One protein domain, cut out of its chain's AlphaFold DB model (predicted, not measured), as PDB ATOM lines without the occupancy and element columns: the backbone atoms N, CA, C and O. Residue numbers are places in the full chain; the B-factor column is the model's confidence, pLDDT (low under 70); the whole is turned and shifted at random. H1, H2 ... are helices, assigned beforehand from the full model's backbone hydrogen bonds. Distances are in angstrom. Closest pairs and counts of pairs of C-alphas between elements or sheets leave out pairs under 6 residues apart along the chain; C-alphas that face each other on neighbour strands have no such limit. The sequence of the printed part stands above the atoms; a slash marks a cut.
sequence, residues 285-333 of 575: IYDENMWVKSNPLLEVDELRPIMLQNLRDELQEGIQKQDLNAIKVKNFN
ATOM      1  N   ILE A 285     244.378 236.108 186.207       94.75
ATOM      2  CA  ILE A 285     243.737 237.292 185.610       94.75
ATOM      3  C   ILE A 285     243.477 238.393 186.646       94.75
ATOM      4  O   ILE A 285     243.360 239.554 186.267       94.75
ATOM      5  N   TYR A 286     243.432 238.058 187.937       93.69
ATOM      6  CA  TYR A 286     243.231 239.021 189.022       93.69
ATOM      7  C   TYR A 286     244.548 239.572 189.599       93.69
ATOM      8  O   TYR A 286     244.505 240.475 190.431       93.69
ATOM      9  N   ASP A 287     245.705 239.070 189.152       95.94
ATOM     10  CA  ASP A 287     247.026 239.588 189.522       95.94
ATOM     11  C   ASP A 287     247.685 240.281 188.322       95.94
ATOM     12  O   ASP A 287     248.202 239.639 187.404       95.94
ATOM     13  N   GLU A 288     247.706 241.615 188.345       96.06
ATOM     14  CA  GLU A 288     248.282 242.437 187.271       96.06
ATOM     15  C   GLU A 288     249.762 242.129 186.997       96.06
ATOM     16  O   GLU A 288     250.241 242.327 185.877       96.06
ATOM     17  N   ASN A 289     250.500 241.612 187.988       95.56
ATOM     18  CA  ASN A 289     251.902 241.241 187.803       95.56
ATOM     19  C   ASN A 289     252.059 240.024 186.884       95.56
ATOM     20  O   ASN A 289     253.088 239.889 186.221       95.56
ATOM     21  N   MET A 290     251.034 239.171 186.800       97.50
ATOM     22  CA  MET A 290     251.040 237.969 185.966       97.50
ATOM     23  C   MET A 290     250.621 238.250 184.524       97.50
ATOM     24  O   MET A 290     250.953 237.475 183.634       97.50
ATOM     25  N   TRP A 291     249.963 239.376 184.233       97.94
ATOM     26  CA  TRP A 291     249.423 239.666 182.894       97.94
ATOM     27  C   TRP A 291     250.480 239.685 181.782       97.94
ATOM     28  O   TRP A 291     250.157 239.470 180.611       97.94
ATOM     29  N   VAL A 292     251.748 239.915 182.140       97.75
ATOM     30  CA  VAL A 292     252.895 239.855 181.222       97.75
ATOM     31  C   VAL A 292     253.078 238.468 180.592       97.75
ATOM     32  O   VAL A 292     253.554 238.384 179.461       97.75
ATOM     33  N   LYS A 293     252.620 237.389 181.248       98.44
ATOM     34  CA  LYS A 293     252.724 236.016 180.730       98.44
ATOM     35  C   LYS A 293     252.008 235.820 179.399       98.44
ATOM     36  O   LYS A 293     252.542 235.130 178.535       98.44
ATOM     37  N   SER A 294     250.828 236.426 179.233       97.81
ATOM     38  CA  SER A 294     250.035 236.402 177.995       97.81
ATOM     39  C   SER A 294     250.206 237.653 177.134       97.81
ATOM     40  O   SER A 294     249.934 237.624 175.930       97.81
ATOM     41  N   ASN A 295     250.666 238.748 177.746       97.94
ATOM     42  CA  ASN A 295     250.892 240.047 177.118       97.94
ATOM     43  C   ASN A 295     252.359 240.482 177.246       97.94
ATOM     44  O   ASN A 295     252.653 241.452 177.947       97.94
ATOM     45  N   PRO A 296     253.302 239.821 176.557       97.31
ATOM     46  CA  PRO A 296     254.730 240.080 176.738       97.31
ATOM     47  C   PRO A 296     255.178 241.478 176.265       97.31
ATOM     48  O   PRO A 296     256.292 241.904 176.553       97.31
ATOM     49  N   LEU A 297     254.326 242.254 175.574       95.69
ATOM     50  CA  LEU A 297     254.596 243.684 175.352       95.69
ATOM     51  C   LEU A 297     254.529 244.534 176.633       95.69
ATOM     52  O   LEU A 297     255.037 245.652 176.620       95.69
ATOM     53  N   LEU A 298     253.978 244.018 177.736       96.31
ATOM     54  CA  LEU A 298     254.031 244.673 179.049       96.31
ATOM     55  C   LEU A 298     255.458 244.797 179.610       96.31
ATOM     56  O   LEU A 298     255.658 245.545 180.566       96.31
ATOM     57  N   GLU A 299     256.445 244.100 179.036       94.44
ATOM     58  CA  GLU A 299     257.873 244.311 179.328       94.44
ATOM     59  C   GLU A 299     258.434 245.603 178.709       94.44
ATOM     60  O   GLU A 299     259.548 246.007 179.030       94.44
ATOM     61  N   VAL A 300     257.710 246.244 177.786       93.94
ATOM     62  CA  VAL A 300     258.143 247.500 177.167       93.94
ATOM     63  C   VAL A 300     257.630 248.665 178.005       93.94
ATOM     64  O   VAL A 300     256.435 248.958 177.983       93.94
ATOM     65  N   ASP A 301     258.536 249.357 178.699       93.19
ATOM     66  CA  ASP A 301     258.211 250.439 179.644       93.19
ATOM     67  C   ASP A 301     257.294 251.518 179.051       93.19
ATOM     68  O   ASP A 301     256.365 251.979 179.707       93.19
ATOM     69  N   GLU A 302     257.500 251.883 177.784       91.75
ATOM     70  CA  GLU A 302     256.690 252.894 177.087       91.75
ATOM     71  C   GLU A 302     255.240 252.440 176.840       91.75
ATOM     72  O   GLU A 302     254.324 253.261 176.797       91.75
ATOM     73  N   LEU A 303     255.012 251.133 176.669       91.62
ATOM     74  CA  LEU A 303     253.693 250.560 176.379       91.62
ATOM     75  C   LEU A 303     252.969 250.102 177.647       91.62
ATOM     76  O   LEU A 303     251.734 250.085 177.676       91.62
ATOM     77  N   ARG A 304     253.727 249.739 178.687       94.56
ATOM     78  CA  ARG A 304     253.221 249.114 179.911       94.56
ATOM     79  C   ARG A 304     252.081 249.905 180.573       94.56
ATOM     80  O   ARG A 304     251.047 249.284 180.812       94.56
ATOM     81  N   PRO A 305     252.170 251.231 180.810       96.12
ATOM     82  CA  PRO A 305     251.096 251.969 181.483       96.12
ATOM     83  C   PRO A 305     249.776 251.948 180.704       96.12
ATOM     84  O   PRO A 305     248.716 251.707 181.277       96.12
ATOM     85  N   ILE A 306     249.848 252.147 179.384       94.81
ATOM     86  CA  ILE A 306     248.670 252.193 178.506       94.81
ATOM     87  C   ILE A 306     248.026 250.806 178.407       94.81
ATOM     88  O   ILE A 306     246.802 250.681 178.431       94.81
ATOM     89  N   MET A 307     248.836 249.752 178.292       95.50
ATOM     90  CA  MET A 307     248.334 248.382 178.222       95.50
ATOM     91  C   MET A 307     247.695 247.935 179.538       95.50
ATOM     92  O   MET A 307     246.597 247.387 179.492       95.50
ATOM     93  N   LEU A 308     248.329 248.195 180.688       96.44
ATOM     94  CA  LEU A 308     247.760 247.855 181.997       96.44
ATOM     95  C   LEU A 308     246.415 248.544 182.218       96.44
ATOM     96  O   LEU A 308     245.463 247.885 182.626       96.44
ATOM     97  N   GLN A 309     246.312 249.837 181.896       96.69
ATOM     98  CA  GLN A 309     245.058 250.568 182.054       96.69
ATOM     99  C   GLN A 309     243.931 249.958 181.206       96.69
ATOM    100  O   GLN A 309     242.888 249.608 181.744       96.69
ATOM    101  N   ASN A 310     244.166 249.737 179.908       95.75
ATOM    102  CA  ASN A 310     243.146 249.160 179.024       95.75
ATOM    103  C   ASN A 310     242.753 247.727 179.424       95.75
ATOM    104  O   ASN A 310     241.587 247.360 179.327       95.75
ATOM    105  N   LEU A 311     243.715 246.904 179.861       96.38
ATOM    106  CA  LEU A 311     243.437 245.540 180.326       96.38
ATOM    107  C   LEU A 311     242.601 245.543 181.611       96.38
ATOM    108  O   LEU A 311     241.697 244.720 181.739       96.38
ATOM    109  N   ARG A 312     242.870 246.482 182.526       96.50
ATOM    110  CA  ARG A 312     242.082 246.674 183.746       96.50
ATOM    111  C   ARG A 312     240.647 247.057 183.418       96.50
ATOM    112  O   ARG A 312     239.736 246.440 183.959       96.50
ATOM    113  N   ASP A 313     240.454 248.015 182.517       94.25
ATOM    114  CA  ASP A 313     239.121 248.482 182.129       94.25
ATOM    115  C   ASP A 313     238.296 247.351 181.484       94.25
ATOM    116  O   ASP A 313     237.168 247.092 181.901       94.25
ATOM    117  N   GLU A 314     238.891 246.596 180.554       93.56
ATOM    118  CA  GLU A 314     238.263 245.430 179.909       93.56
ATOM    119  C   GLU A 314     237.929 244.308 180.909       93.56
ATOM    120  O   GLU A 314     236.861 243.696 180.837       93.56
ATOM    121  N   LEU A 315     238.819 244.033 181.870       93.38
ATOM    122  CA  LEU A 315     238.559 243.037 182.911       93.38
ATOM    123  C   LEU A 315     237.413 243.475 183.828       93.38
ATOM    124  O   LEU A 315     236.531 242.669 184.115       93.38
ATOM    125  N   GLN A 316     237.397 244.735 184.265       90.44
ATOM    126  CA  GLN A 316     236.317 245.273 185.098       90.44
ATOM    127  C   GLN A 316     234.969 245.221 184.375       90.44
ATOM    128  O   GLN A 316     233.970 244.807 184.963       90.44
ATOM    129  N   GLU A 317     234.937 245.566 183.087       87.00
ATOM    130  CA  GLU A 317     233.737 245.445 182.260       87.00
ATOM    131  C   GLU A 317     233.275 243.982 182.136       87.00
ATOM    132  O   GLU A 317     232.086 243.692 182.290       87.00
ATOM    133  N   GLY A 318     234.204 243.044 181.919       81.88
ATOM    134  CA  GLY A 318     233.910 241.609 181.876       81.88
ATOM    135  C   GLY A 318     233.342 241.068 183.191       81.88
ATOM    136  O   GLY A 318     232.386 240.290 183.168       81.88
ATOM    137  N   ILE A 319     233.876 241.517 184.335       80.75
ATOM    138  CA  ILE A 319     233.360 241.181 185.674       80.75
ATOM    139  C   ILE A 319     231.925 241.697 185.830       80.75
ATOM    140  O   ILE A 319     231.043 240.938 186.231       80.75
ATOM    141  N   GLN A 320     231.667 242.958 185.473       76.69
ATOM    142  CA  GLN A 320     230.334 243.565 185.575       76.69
ATOM    143  C   GLN A 320     229.300 242.864 184.686       76.69
ATOM    144  O   GLN A 320     228.148 242.705 185.082       76.69
ATOM    145  N   LYS A 321     229.711 242.427 183.491       76.12
ATOM    146  CA  LYS A 321     228.853 241.717 182.533       76.12
ATOM    147  C   LYS A 321     228.705 240.221 182.815       76.12
ATOM    148  O   LYS A 321     227.929 239.574 182.117       76.12
ATOM    149  N   GLN A 322     229.445 239.677 183.784       75.38
ATOM    150  CA  GLN A 322     229.561 238.234 184.029       75.38
ATOM    151  C   GLN A 322     229.967 237.438 182.771       75.38
ATOM    152  O   GLN A 322     229.600 236.277 182.606       75.38
ATOM    153  N   ASP A 323     230.751 238.051 181.879       76.56
ATOM    154  CA  ASP A 323     231.279 237.422 180.663       76.56
ATOM    155  C   ASP A 323     232.805 237.533 180.648       76.56
ATOM    156  O   ASP A 323     233.408 238.390 179.997       76.56
ATOM    157  N   LEU A 324     233.443 236.656 181.426       84.94
ATOM    158  CA  LEU A 324     234.898 236.599 181.527       84.94
ATOM    159  C   LEU A 324     235.537 235.766 180.420       84.94
ATOM    160  O   LEU A 324     236.710 235.979 180.128       84.94
ATOM    161  N   ASN A 325     234.812 234.850 179.770       84.19
ATOM    162  CA  ASN A 325     235.412 233.959 178.773       84.19
ATOM    163  C   ASN A 325     235.947 234.756 177.585       84.19
ATOM    164  O   ASN A 325     237.047 234.484 177.100       84.19
ATOM    165  N   ALA A 326     235.215 235.789 177.153       85.94
ATOM    166  CA  ALA A 326     235.689 236.671 176.097       85.94
ATOM    167  C   ALA A 326     237.000 237.379 176.460       85.94
ATOM    168  O   ALA A 326     237.904 237.453 175.621       85.94
ATOM    169  N   ILE A 327     237.112 237.843 177.705       91.19
ATOM    170  CA  ILE A 327     238.301 238.513 178.234       91.19
ATOM    171  C   ILE A 327     239.461 237.518 178.389       91.19
ATOM    172  O   ILE A 327     240.553 237.766 177.877       91.19
ATOM    173  N   LYS A 328     239.225 236.355 179.006       93.19
ATOM    174  CA  LYS A 328     240.212 235.275 179.177       93.19
ATOM    175  C   LYS A 328     240.831 234.852 177.843       93.19
ATOM    176  O   LYS A 328     242.050 234.770 177.725       93.19
ATOM    177  N   VAL A 329     240.016 234.685 176.804       91.38
ATOM    178  CA  VAL A 329     240.499 234.333 175.461       91.38
ATOM    179  C   VAL A 329     241.253 235.492 174.806       91.38
ATOM    180  O   VAL A 329     242.397 235.340 174.381       91.38
ATOM    181  N   LYS A 330     240.630 236.672 174.695       91.94
ATOM    182  CA  LYS A 330     241.162 237.768 173.863       91.94
ATOM    183  C   LYS A 330     242.323 238.513 174.519       91.94
ATOM    184  O   LYS A 330     243.245 238.922 173.806       91.94
ATOM    185  N   ASN A 331     242.277 238.677 175.838       95.38
ATOM    186  CA  ASN A 331     243.186 239.532 176.599       95.38
ATOM    187  C   ASN A 331     244.204 238.710 177.401       95.38
ATOM    188  O   ASN A 331     245.312 239.188 177.624       95.38
ATOM    189  N   PHE A 332     243.871 237.469 177.768       97.00
ATOM    190  CA  PHE A 332     244.748 236.585 178.550       97.00
ATOM    191  C   PHE A 332     245.192 235.316 177.811       97.00
ATOM    192  O   PHE A 332     245.961 234.518 178.342       97.00
ATOM    193  N   ASN A 333     244.783 235.178 176.546       97.12
ATOM    194  CA  ASN A 333     245.180 234.096 175.651       97.12
ATOM    195  C   ASN A 333     244.902 232.685 176.195       97.12
ATOM    196  O   ASN A 333     245.662 231.760 175.932       97.12
TER     197      ASN A 333
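Overview. This is residues 285 to 333 of the 575 residues of the protein "Phage terminase, large subunit, putative" of Staphylococcus aureus (UniProt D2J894). A long helix, H2, makes the length of the domain, and the shorter H3 folds back beside part of it as a helical hairpin. The one-turn helix H1 forms a corner at the other end of H2, and the leading stretch, residues 285 to 295, holds no named element. The printed part has 49 residues, with three named helices in the order H1, H2, H3 and no named strand; the class is all helix. It is compact, with a radius of gyration of the C-alphas of 10.5 A, yet elongated in outline, spanning 31 by 17 by 16 A.

Arrangement. H1, residues 296 to 299, and H2, residues 304 to 321, touch only at the corner by their tight link; H2 does so with residues 304 to 308 alone. Their closest C-alphas, those of Leu 298 and Arg 304, are 4.6 A apart. H2 and H3, residues 324 to 332, form a helical hairpin. They touch with 7 pairs of C-alphas within 8 A, H2 with residues 311 to 318 alone. The closest C-alphas are those of Gly 318 and Leu 324, 5.1 A apart. Their lines stand at a shallow tilt of 13 degrees, and they run opposite ways. H1 and H3 are apart. In H2 and H3 every O i to N i+4 pair is within hydrogen-bond range; H1 is too short for such a pair, and its one O i to N i+3 pair is within range.

Along the chain. H1 runs from Pro 296, C-alpha at (254.730, 240.080, 176.738), to Glu 299. H2 runs 25.6 A from Arg 304, C-alpha at (253.221, 249.114, 179.911), to Lys 321. H3 runs 10.3 A from Leu 324 to Phe 332, C-alpha at (244.748, 236.585, 178.550).

Size, cuts and confidence. The two C-alphas farthest apart, those of Glu 302 and Gln 322, are 31.6 A apart. The printed part has no cut, and the links H1 to H2 and H2 to H3 are tight. The mean pLDDT of the printed part is 92.2, and no printed residue is under 70.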